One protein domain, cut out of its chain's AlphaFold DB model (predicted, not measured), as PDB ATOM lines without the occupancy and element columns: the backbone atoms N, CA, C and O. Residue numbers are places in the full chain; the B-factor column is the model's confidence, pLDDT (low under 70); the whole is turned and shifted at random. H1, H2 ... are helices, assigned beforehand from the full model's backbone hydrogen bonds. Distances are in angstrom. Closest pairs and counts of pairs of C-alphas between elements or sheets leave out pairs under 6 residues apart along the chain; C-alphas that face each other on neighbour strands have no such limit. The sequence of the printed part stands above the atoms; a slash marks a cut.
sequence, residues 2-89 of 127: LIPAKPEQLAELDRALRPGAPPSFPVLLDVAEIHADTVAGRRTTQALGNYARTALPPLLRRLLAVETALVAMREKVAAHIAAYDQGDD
ATOM      1  N   LEU A   2     140.782 153.275 128.008       42.06
ATOM      2  CA  LEU A   2     141.210 151.942 127.575       42.06
ATOM      3  C   LEU A   2     140.181 150.918 128.069       42.06
ATOM      4  O   LEU A   2     139.815 150.932 129.242       42.06
ATOM      5  N   ILE A   3     139.672 150.092 127.157       61.56
ATOM      6  CA  ILE A   3     138.748 149.000 127.476       61.56
ATOM      7  C   ILE A   3     139.597 147.843 128.029       61.56
ATOM      8  O   ILE A   3     140.553 147.466 127.351       61.56
ATOM      9  N   PRO A   4     139.288 147.295 129.221       59.47
ATOM     10  CA  PRO A   4     140.010 146.146 129.765       59.47
ATOM     11  C   PRO A   4     139.915 144.951 128.816       59.47
ATOM     12  O   PRO A   4     138.851 144.700 128.241       59.47
ATOM     13  N   ALA A   5     141.011 144.214 128.657       71.06
ATOM     14  CA  ALA A   5     140.998 143.003 127.848       71.06
ATOM     15  C   ALA A   5     140.166 141.912 128.539       71.06
ATOM     16  O   ALA A   5     140.232 141.736 129.756       71.06
ATOM     17  N   LYS A   6     139.378 141.167 127.760       75.38
ATOM     18  CA  LYS A   6     138.616 140.030 128.283       75.38
ATOM     19  C   LYS A   6     139.549 138.858 128.624       75.38
ATOM     20  O   LYS A   6     140.575 138.702 127.950       75.38
ATOM     21  N   PRO A   7     139.185 137.987 129.584       69.62
ATOM     22  CA  PRO A   7     139.991 136.821 129.955       69.62
ATOM     23  C   PRO A   7     140.387 135.938 128.763       69.62
ATOM     24  O   PRO A   7     141.518 135.457 128.693       69.62
ATOM     25  N   GLU A   8     139.500 135.767 127.777       66.06
ATOM     26  CA  GLU A   8     139.791 134.942 126.600       66.06
ATOM     27  C   GLU A   8     140.848 135.584 125.693       66.06
ATOM     28  O   GLU A   8     141.700 134.887 125.143       66.06
ATOM     29  N   GLN A   9     140.839 136.917 125.587       69.69
ATOM     30  CA  GLN A   9     141.814 137.683 124.803       69.69
ATOM     31  C   GLN A   9     143.204 137.628 125.446       69.69
ATOM     32  O   GLN A   9     144.212 137.523 124.748       69.69
ATOM     33  N   LEU A  10     143.261 137.649 126.781       69.38
ATOM     34  CA  LEU A  10     144.495 137.480 127.549       69.38
ATOM     35  C   LEU A  10     145.078 136.071 127.376       69.38
ATOM     36  O   LEU A  10     146.271 135.921 127.117       69.38
ATOM     37  N   ALA A  11     144.237 135.036 127.439       67.12
ATOM     38  CA  ALA A  11     144.651 133.651 127.221       67.12
ATOM     39  C   ALA A  11     145.131 133.383 125.781       67.12
ATOM     40  O   ALA A  11     146.089 132.634 125.566       67.12
ATOM     41  N   GLU A  12     144.483 133.988 124.782       64.88
ATOM     42  CA  GLU A  12     144.905 133.915 123.380       64.88
ATOM     43  C   GLU A  12     146.256 134.608 123.161       64.88
ATOM     44  O   GLU A  12     147.142 134.051 122.505       64.88
ATOM     45  N   LEU A  13     146.456 135.765 123.793       64.31
ATOM     46  CA  LEU A  13     147.726 136.480 123.775       64.31
ATOM     47  C   LEU A  13     148.840 135.700 124.500       64.31
ATOM     48  O   LEU A  13     149.942 135.637 123.964       64.31
ATOM     49  N   ASP A  14     148.585 135.030 125.636       64.88
ATOM     50  CA  ASP A  14     149.593 134.170 126.304       64.88
ATOM     51  C   ASP A  14     150.067 133.064 125.363       64.88
ATOM     52  O   ASP A  14     151.266 132.824 125.196       64.88
ATOM     53  N   ARG A  15     149.109 132.411 124.696       66.31
ATOM     54  CA  ARG A  15     149.382 131.334 123.745       66.31
ATOM     55  C   ARG A  15     150.204 131.836 122.558       66.31
ATOM     56  O   ARG A  15     151.156 131.165 122.167       66.31
ATOM     57  N   ALA A  16     149.874 133.011 122.022       58.81
ATOM     58  CA  ALA A  16     150.601 133.639 120.919       58.81
ATOM     59  C   ALA A  16     152.004 134.130 121.322       58.81
ATOM     60  O   ALA A  16     152.934 134.099 120.517       58.81
ATOM     61  N   LEU A  17     152.178 134.552 122.577       62.09
ATOM     62  CA  LEU A  17     153.440 135.044 123.129       62.09
ATOM     63  C   LEU A  17     154.345 133.940 123.677       62.09
ATOM     64  O   LEU A  17     155.388 134.258 124.252       62.09
ATOM     65  N   ARG A  18     153.999 132.656 123.523       60.56
ATOM     66  CA  ARG A  18     154.872 131.554 123.934       60.56
ATOM     67  C   ARG A  18     155.982 131.250 122.917       60.56
ATOM     68  O   ARG A  18     155.717 130.569 121.934       60.56
ATOM     69  N   PRO A  19     157.257 131.581 123.215       56.78
ATOM     70  CA  PRO A  19     158.385 130.736 122.826       56.78
ATOM     71  C   PRO A  19     158.991 130.026 124.048       56.78
ATOM     72  O   PRO A  19     158.816 130.463 125.193       56.78
ATOM     73  N   GLY A  20     159.682 128.909 123.782       55.56
ATOM     74  CA  GLY A  20     160.045 127.841 124.727       55.56
ATOM     75  C   GLY A  20     161.013 128.165 125.875       55.56
ATOM     76  O   GLY A  20     161.341 127.255 126.626       55.56
ATOM     77  N   ALA A  21     161.454 129.414 126.055       50.31
ATOM     78  CA  ALA A  21     162.250 129.833 127.215       50.31
ATOM     79  C   ALA A  21     162.169 131.359 127.450       50.31
ATOM     80  O   ALA A  21     161.992 132.112 126.484       50.31
ATOM     81  N   PRO A  22     162.290 131.842 128.704       55.84
ATOM     82  CA  PRO A  22     162.497 133.261 128.992       55.84
ATOM     83  C   PRO A  22     163.863 133.743 128.453       55.84
ATOM     84  O   PRO A  22     164.812 132.957 128.426       55.84
ATOM     85  N   PRO A  23     164.005 135.016 128.030       59.44
ATOM     86  CA  PRO A  23     165.289 135.547 127.576       59.44
ATOM     87  C   PRO A  23     166.237 135.802 128.741       59.44
ATOM     88  O   PRO A  23     165.816 136.156 129.842       59.44
ATOM     89  N   SER A  24     167.532 135.691 128.467       70.88
ATOM     90  CA  SER A  24     168.584 136.010 129.425       70.88
ATOM     91  C   SER A  24     168.747 137.527 129.615       70.88
ATOM     92  O   SER A  24     168.389 138.331 128.756       70.88
ATOM     93  N   PHE A  25     169.326 137.931 130.747       63.78
ATOM     94  CA  PHE A  25     169.606 139.339 131.057       63.78
ATOM     95  C   PHE A  25     170.456 140.066 129.987       63.78
ATOM     96  O   PHE A  25     170.102 141.188 129.634       63.78
ATOM     97  N   PRO A  26     171.487 139.441 129.375       69.94
ATOM     98  CA  PRO A  26     172.194 140.030 128.236       69.94
ATOM     99  C   PRO A  26     171.286 140.344 127.042       69.94
ATOM    100  O   PRO A  26     171.444 141.387 126.426       69.94
ATOM    101  N   VAL A  27     170.290 139.494 126.760       64.56
ATOM    102  CA  VAL A  27     169.316 139.746 125.685       64.56
ATOM    103  C   VAL A  27     168.466 140.974 126.003       64.56
ATOM    104  O   VAL A  27     168.164 141.739 125.100       64.56
ATOM    105  N   LEU A  28     168.106 141.203 127.268       62.25
ATOM    106  CA  LEU A  28     167.343 142.390 127.675       62.25
ATOM    107  C   LEU A  28     168.157 143.692 127.556       62.25
ATOM    108  O   LEU A  28     167.592 144.720 127.187       62.25
ATOM    109  N   LEU A  29     169.462 143.646 127.845       69.69
ATOM    110  CA  LEU A  29     170.378 144.784 127.685       69.69
ATOM    111  C   LEU A  29     170.603 145.131 126.213       69.69
ATOM    112  O   LEU A  29     170.416 146.287 125.837       69.69
ATOM    113  N   ASP A  30     170.898 144.123 125.385       64.31
ATOM    114  CA  ASP A  30     171.000 144.271 123.928       64.31
ATOM    115  C   ASP A  30     169.739 144.956 123.400       64.31
ATOM    116  O   ASP A  30     169.773 145.955 122.699       64.31
ATOM    117  N   VAL A  31     168.580 144.472 123.825       63.12
ATOM    118  CA  VAL A  31     167.278 145.017 123.458       63.12
ATOM    119  C   VAL A  31     167.104 146.498 123.825       63.12
ATOM    120  O   VAL A  31     166.558 147.255 123.017       63.12
ATOM    121  N   ALA A  32     167.576 146.931 124.994       65.81
ATOM    122  CA  ALA A  32     167.501 148.327 125.420       65.81
ATOM    123  C   ALA A  32     168.394 149.245 124.565       65.81
ATOM    124  O   ALA A  32     167.954 150.328 124.170       65.81
ATOM    125  N   GLU A  33     169.603 148.799 124.214       69.44
ATOM    126  CA  GLU A  33     170.495 149.530 123.303       69.44
ATOM    127  C   GLU A  33     169.897 149.646 121.897       69.44
ATOM    128  O   GLU A  33     169.899 150.722 121.296       69.44
ATOM    129  N   ILE A  34     169.290 148.566 121.398       63.00
ATOM    130  CA  ILE A  34     168.616 148.562 120.096       63.00
ATOM    131  C   ILE A  34     167.470 149.576 120.067       63.00
ATOM    132  O   ILE A  34     167.316 150.292 119.077       63.00
ATOM    133  N   HIS A  35     166.682 149.661 121.141       63.94
ATOM    134  CA  HIS A  35     165.611 150.646 121.255       63.94
ATOM    135  C   HIS A  35     166.151 152.082 121.221       63.94
ATOM    136  O   HIS A  35     165.656 152.899 120.442       63.94
ATOM    137  N   ALA A  36     167.191 152.373 122.007       65.38
ATOM    138  CA  ALA A  36     167.815 153.694 122.056       65.38
ATOM    139  C   ALA A  36     168.368 154.128 120.685       65.38
ATOM    140  O   ALA A  36     168.180 155.273 120.267       65.38
ATOM    141  N   ASP A  37     168.983 153.205 119.943       65.31
ATOM    142  CA  ASP A  37     169.505 153.470 118.601       65.31
ATOM    143  C   ASP A  37     168.420 153.605 117.533       65.31
ATOM    144  O   ASP A  37     168.556 154.420 116.617       65.31
ATOM    145  N   THR A  38     167.326 152.848 117.633       62.31
ATOM    146  CA  THR A  38     166.177 153.000 116.731       62.31
ATOM    147  C   THR A  38     165.452 154.325 116.958       62.31
ATOM    148  O   THR A  38     165.153 155.007 115.980       62.31
ATOM    149  N   VAL A  39     165.214 154.732 118.211       63.50
ATOM    150  CA  VAL A  39     164.612 156.043 118.540       63.50
ATOM    151  C   VAL A  39     165.486 157.189 118.031       63.50
ATOM    152  O   VAL A  39     164.974 158.197 117.552       63.50
ATOM    153  N   ALA A  40     166.806 157.012 118.060       69.88
ATOM    154  CA  ALA A  40     167.749 157.972 117.510       69.88
ATOM    155  C   ALA A  40     167.937 157.888 115.978       69.88
ATOM    156  O   ALA A  40     168.776 158.602 115.432       69.88
ATOM    157  N   GLY A  41     167.195 157.019 115.279       63.47
ATOM    158  CA  GLY A  41     167.220 156.896 113.816       63.47
ATOM    159  C   GLY A  41     168.462 156.208 113.237       63.47
ATOM    160  O   GLY A  41     168.731 156.336 112.045       63.47
ATOM    161  N   ARG A  42     169.235 155.479 114.053       67.75
ATOM    162  CA  ARG A  42     170.551 154.918 113.688       67.75
ATOM    163  C   ARG A  42     170.526 153.467 113.181       67.75
ATOM    164  O   ARG A  42     171.583 152.928 112.865       67.75
ATOM    165  N   ARG A  43     169.360 152.806 113.095       57.47
ATOM    166  CA  ARG A  43     169.251 151.362 112.770       57.47
ATOM    167  C   ARG A  43     168.334 151.031 111.586       57.47
ATOM    168  O   ARG A  43     167.305 151.664 111.379       57.47
ATOM    169  N   THR A  44     168.708 149.983 110.847       63.25
ATOM    170  CA  THR A  44     168.003 149.442 109.668       63.25
ATOM    171  C   THR A  44     166.783 148.580 110.046       63.25
ATOM    172  O   THR A  44     166.679 148.065 111.161       63.25
ATOM    173  N   THR A  45     165.863 148.363 109.101       60.84
ATOM    174  CA  THR A  45     164.615 147.578 109.265       60.84
ATOM    175  C   THR A  45     164.823 146.141 109.767       60.84
ATOM    176  O   THR A  45     163.979 145.618 110.492       60.84
ATOM    177  N   GLN A  46     165.956 145.504 109.459       64.69
ATOM    178  CA  GLN A  46     166.300 144.162 109.955       64.69
ATOM    179  C   GLN A  46     166.570 144.146 111.468       64.69
ATOM    180  O   GLN A  46     166.189 143.213 112.174       64.69
ATOM    181  N   ALA A  47     167.193 145.204 111.976       62.16
ATOM    182  CA  ALA A  47     167.533 145.355 113.379       62.16
ATOM    183  C   ALA A  47     166.274 145.565 114.246       62.16
ATOM    184  O   ALA A  47     166.156 144.985 115.327       62.16
ATOM    185  N   LEU A  48     165.301 146.313 113.715       63.62
ATOM    186  CA  LEU A  48     163.954 146.446 114.279       63.62
ATOM    187  C   LEU A  48     163.186 145.114 114.241       63.62
ATOM    188  O   LEU A  48     162.533 144.752 115.216       63.62
ATOM    189  N   GLY A  49     163.302 144.354 113.146       63.88
ATOM    190  CA  GLY A  49     162.697 143.024 113.028       63.88
ATOM    191  C   GLY A  49     163.217 142.029 114.071       63.88
ATOM    192  O   GLY A  49     162.436 141.258 114.628       63.88
ATOM    193  N   ASN A  50     164.513 142.078 114.392       64.75
ATOM    194  CA  ASN A  50     165.090 141.266 115.464       64.75
ATOM    195  C   ASN A  50     164.598 141.716 116.845       64.75
ATOM    196  O   ASN A  50     164.165 140.869 117.617       64.75
ATOM    197  N   TYR A  51     164.558 143.025 117.121       63.84
ATOM    198  CA  TYR A  51     163.975 143.571 118.355       63.84
ATOM    199  C   TYR A  51     162.518 143.131 118.549       63.84
ATOM    200  O   TYR A  51     162.167 142.579 119.589       63.84
ATOM    201  N   ALA A  52     161.671 143.274 117.526       65.56
ATOM    202  CA  ALA A  52     160.276 142.839 117.588       65.56
ATOM    203  C   ALA A  52     160.134 141.336 117.905       65.56
ATOM    204  O   ALA A  52     159.152 140.926 118.519       65.56
ATOM    205  N   ARG A  53     161.122 140.516 117.523       66.06
ATOM    206  CA  ARG A  53     161.118 139.062 117.721       66.06
ATOM    207  C   ARG A  53     161.750 138.615 119.046       66.06
ATOM    208  O   ARG A  53     161.348 137.580 119.568       66.06
ATOM    209  N   THR A  54     162.717 139.353 119.594       62.81
ATOM    210  CA  THR A  54     163.463 138.959 120.808       62.81
ATOM    211  C   THR A  54     163.074 139.762 122.051       62.81
ATOM    212  O   THR A  54     162.960 139.193 123.133       62.81
ATOM    213  N   ALA A  55     162.834 141.067 121.897       65.44
ATOM    214  CA  ALA A  55     162.559 142.022 122.974       65.44
ATOM    215  C   ALA A  55     161.098 142.088 123.381       65.44
ATOM    216  O   ALA A  55     160.745 142.181 124.559       65.44
ATOM    217  N   LEU A  56     160.251 142.131 122.357       69.31
ATOM    218  CA  LEU A  56     158.849 142.461 122.496       69.31
ATOM    219  C   LEU A  56     158.071 141.330 123.174       69.31
ATOM    220  O   LEU A  56     157.300 141.636 124.079       69.31
ATOM    221  N   PRO A  57     158.283 140.038 122.844       76.19
ATOM    222  CA  PRO A  57     157.503 138.969 123.464       76.19
ATOM    223  C   PRO A  57     157.653 138.884 124.998       76.19
ATOM    224  O   PRO A  57     156.644 138.732 125.682       76.19
ATOM    225  N   PRO A  58     158.853 139.043 125.588       69.06
ATOM    226  CA  PRO A  58     159.033 139.118 127.043       69.06
ATOM    227  C   PRO A  58     158.336 140.313 127.696       69.06
ATOM    228  O   PRO A  58     157.731 140.162 128.756       69.06
ATOM    229  N   LEU A  59     158.406 141.495 127.075       69.00
ATOM    230  CA  LEU A  59     157.734 142.698 127.577       69.00
ATOM    231  C   LEU A  59     156.213 142.547 127.509       69.00
ATOM    232  O   LEU A  59     155.524 142.819 128.490       69.00
ATOM    233  N   LEU A  60     155.704 142.036 126.389       73.75
ATOM    234  CA  LEU A  60     154.287 141.738 126.209       73.75
ATOM    235  C   LEU A  60     153.812 140.663 127.192       73.75
ATOM    236  O   LEU A  60     152.721 140.796 127.728       73.75
ATOM    237  N   ARG A  61     154.636 139.656 127.517       73.12
ATOM    238  CA  ARG A  61     154.325 138.677 128.572       73.12
ATOM    239  C   ARG A  61     154.214 139.315 129.950       73.12
ATOM    240  O   ARG A  61     153.309 138.968 130.695       73.12
ATOM    241  N   ARG A  62     155.121 140.231 130.310       71.50
ATOM    242  CA  ARG A  62     155.041 140.935 131.602       71.50
ATOM    243  C   ARG A  62     153.785 141.796 131.674       71.50
ATOM    244  O   ARG A  62     153.084 141.735 132.674       71.50
ATOM    245  N   LEU A  63     153.479 142.536 130.610       73.56
ATOM    246  CA  LEU A  63     152.248 143.325 130.521       73.56
ATOM    247  C   LEU A  63     151.004 142.439 130.606       73.56
ATOM    248  O   LEU A  63     150.080 142.752 131.347       73.56
ATOM    249  N   LEU A  64     151.008 141.302 129.912       77.69
ATOM    250  CA  LEU A  64     149.921 140.337 129.957       77.69
ATOM    251  C   LEU A  64     149.732 139.732 131.353       77.69
ATOM    252  O   LEU A  64     148.601 139.592 131.809       77.69
ATOM    253  N   ALA A  65     150.823 139.392 132.039       74.69
ATOM    254  CA  ALA A  65     150.768 138.887 133.406       74.69
ATOM    255  C   ALA A  65     150.178 139.935 134.364       74.69
ATOM    256  O   ALA A  65     149.332 139.596 135.187       74.69
ATOM    257  N   VAL A  66     150.572 141.204 134.214       73.50
ATOM    258  CA  VAL A  66     150.020 142.318 135.001       73.50
ATOM    259  C   VAL A  66     148.527 142.503 134.726       73.50
ATOM    260  O   VAL A  66     147.746 142.580 135.667       73.50
ATOM    261  N   GLU A  67     148.113 142.516 133.459       78.00
ATOM    262  CA  GLU A  67     146.699 142.656 133.088       78.00
ATOM    263  C   GLU A  67     145.865 141.467 133.594       78.00
ATOM    264  O   GLU A  67     144.763 141.650 134.104       78.00
ATOM    265  N   THR A  68     146.413 140.250 133.546       75.62
ATOM    266  CA  THR A  68     145.762 139.047 134.092       75.62
ATOM    267  C   THR A  68     145.581 139.142 135.607       75.62
ATOM    268  O   THR A  68     144.495 138.859 136.114       75.62
ATOM    269  N   ALA A  69     146.609 139.587 136.335       77.19
ATOM    270  CA  ALA A  69     146.514 139.811 137.776       77.19
ATOM    271  C   ALA A  69     145.485 140.905 138.117       77.19
ATOM    272  O   ALA A  69     144.707 140.749 139.056       77.19
ATOM    273  N   LEU A  70     145.431 141.982 137.324       80.00
ATOM    274  CA  LEU A  70     144.450 143.056 137.482       80.00
ATOM    275  C   LEU A  70     143.016 142.542 137.283       80.00
ATOM    276  O   LEU A  70     142.130 142.874 138.069       80.00
ATOM    277  N   VAL A  71     142.771 141.735 136.247       80.56
ATOM    278  CA  VAL A  71     141.451 141.136 135.995       80.56
ATOM    279  C   VAL A  71     141.044 140.220 137.147       80.56
ATOM    280  O   VAL A  71     139.955 140.397 137.689       80.56
ATOM    281  N   ALA A  72     141.933 139.329 137.595       79.12
ATOM    282  CA  ALA A  72     141.664 138.444 138.729       79.12
ATOM    283  C   ALA A  72     141.345 139.230 140.014       79.12
ATOM    284  O   ALA A  72     140.393 138.908 140.725       79.12
ATOM    285  N   MET A  73     142.091 140.306 140.289       82.56
ATOM    286  CA  MET A  73     141.816 141.196 141.418       82.56
ATOM    287  C   MET A  73     140.421 141.827 141.311       82.56
ATOM    288  O   MET A  73     139.665 141.818 142.281       82.56
ATOM    289  N   ARG A  74     140.050 142.341 140.130       84.38
ATOM    290  CA  ARG A  74     138.732 142.958 139.900       84.38
ATOM    291  C   ARG A  74     137.593 141.962 140.081       84.38
ATOM    292  O   ARG A  74     136.592 142.321 140.689       84.38
ATOM    293  N   GLU A  75     137.748 140.735 139.596       86.06
ATOM    294  CA  GLU A  75     136.758 139.668 139.779       86.06
ATOM    295  C   GLU A  75     136.567 139.321 141.257       86.06
ATOM    296  O   GLU A  75     135.432 139.232 141.722       86.06
ATOM    297  N   LYS A  76     137.660 139.186 142.019       86.75
ATOM    298  CA  LYS A  76     137.598 138.896 143.458       86.75
ATOM    299  C   LYS A  76     136.934 140.011 144.257       86.75
ATOM    300  O   LYS A  76     136.053 139.733 145.066       86.75
ATOM    301  N   VAL A  77     137.295 141.264 143.988       88.50
ATOM    302  CA  VAL A  77     136.658 142.425 144.625       88.50
ATOM    303  C   VAL A  77     135.173 142.503 144.259       88.50
ATOM    304  O   VAL A  77     134.339 142.696 145.137       88.50
ATOM    305  N   ALA A  78     134.817 142.306 142.985       87.19
ATOM    306  CA  ALA A  78     133.423 142.332 142.546       87.19
ATOM    307  C   ALA A  78     132.585 141.217 143.192       87.19
ATOM    308  O   ALA A  78     131.462 141.475 143.613       87.19
ATOM    309  N   ALA A  79     133.132 140.003 143.311       86.12
ATOM    310  CA  ALA A  79     132.469 138.897 143.998       86.12
ATOM    311  C   ALA A  79     132.235 139.205 145.485       86.12
ATOM    312  O   ALA A  79     131.164 138.915 146.008       86.12
ATOM    313  N   HIS A  80     133.207 139.839 146.142       90.38
ATOM    314  CA  HIS A  80     133.101 140.241 147.543       90.38
ATOM    315  C   HIS A  80     132.014 141.304 147.764       90.38
ATOM    316  O   HIS A  80     131.192 141.168 148.664       90.38
ATOM    317  N   ILE A  81     131.955 142.319 146.894       87.50
ATOM    318  CA  ILE A  81     130.890 143.336 146.913       87.50
ATOM    319  C   ILE A  81     129.523 142.684 146.672       87.50
ATOM    320  O   ILE A  81     128.577 142.957 147.399       87.50
ATOM    321  N   ALA A  82     129.423 141.785 145.690       88.94
ATOM    322  CA  ALA A  82     128.169 141.107 145.379       88.94
ATOM    323  C   ALA A  82     127.670 140.206 146.523       88.94
ATOM    324  O   ALA A  82     126.462 140.102 146.712       88.94
ATOM    325  N   ALA A  83     128.574 139.562 147.269       88.69
ATOM    326  CA  ALA A  83     128.226 138.791 148.463       88.69
ATOM    327  C   ALA A  83     127.697 139.709 149.578       88.69
ATOM    328  O   ALA A  83     126.624 139.459 150.123       88.69
ATOM    329  N   TYR A  84     128.383 140.829 149.833       90.19
ATOM    330  CA  TYR A  84     127.919 141.842 150.784       90.19
ATOM    331  C   TYR A  84     126.521 142.380 150.429       90.19
ATOM    332  O   TYR A  84     125.631 142.430 151.275       90.19
ATOM    333  N   ASP A  85     126.281 142.703 149.153       91.19
ATOM    334  CA  ASP A  85     124.978 143.179 148.666       91.19
ATOM    335  C   ASP A  85     123.857 142.130 148.815       91.19
ATOM    336  O   ASP A  85     122.679 142.483 148.915       91.19
ATOM    337  N   GLN A  86     124.200 140.837 148.840       91.81
ATOM    338  CA  GLN A  86     123.257 139.734 149.070       91.81
ATOM    339  C   GLN A  86     122.953 139.499 150.556       91.81
ATOM    340  O   GLN A  86     122.108 138.663 150.881       91.81
ATOM    341  N   GLY A  87     123.578 140.269 151.448       89.94
ATOM    342  CA  GLY A  87     123.400 140.168 152.892       89.94
ATOM    343  C   GLY A  87     124.336 139.166 153.564       89.94
ATOM    344  O   GLY A  87     124.160 138.909 154.755       89.94
ATOM    345  N   ASP A  88     125.317 138.622 152.837       89.12
ATOM    346  CA  ASP A  88     126.460 137.978 153.480       89.12
ATOM    347  C   ASP A  88     127.322 139.055 154.170       89.12
ATOM    348  O   ASP A  88     127.292 140.229 153.798       89.12
ATOM    349  N   ASP A  89     128.125 138.662 155.160       88.62
ATOM    350  CA  ASP A  89     129.091 139.550 155.828       88.62
ATOM    351  C   ASP A  89     130.526 139.113 155.495       88.62
ATOM    352  O   ASP A  89     131.237 138.583 156.356       88.62
TER     353      ASP A  89
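This is residues 2 to 89 of the 127 residues of an uncharacterized protein of Streptomyces sp. 2131.1 (UniProt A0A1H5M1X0). A short helix, H1, packs along part of one long helix, H4, whose first end meets a small head, the helical hairpin H2 and H3. H4 makes the length, and its residues 73 to 79 and 82 to 85 stick out. The 88 printed residues hold four named helices, H1 to H4 in order, and no named strand: all helix, extended, radius of gyration of the C-alphas 18.9 A, a rod spanning 63 by 28 by 21 A.

H1, residues 7 to 16, touches H4, residues 56 to 85, with residues 61 to 71 of H4 alone; the closest C-alphas, of Leu 10 and Leu 64, are 6.6 A apart, at a shallow tilt of 19 degrees, opposite ways. H2, residues 25 to 39, and H3, residues 45 to 54, touch as a hairpin, closest at C-alphas Val 31 and Tyr 51, 6.2 A, at a shallow tilt of 34.7 degrees, only just short of steep, opposite ways. H3 and H4 meet only through their link. H2 is apart from H1 and H4. In H1, H2, H3 and H4 every O i to N i+4 pair is within hydrogen-bond range.

H1 begins at C-alpha 7 (139.991, 136.821, 129.955) and measures 14.3 A, H2 21.5 A, H3 14.5 A; H4, 42.8 A, ends at C-alpha 85 (124.978, 143.179, 148.666).

The farthest C-alphas, Arg 42 and Gly 87, are 63.1 A apart. The printed part has no cut and no long link. Its mean pLDDT is 70.6, with 54 residues under 70, among them 25 to 56.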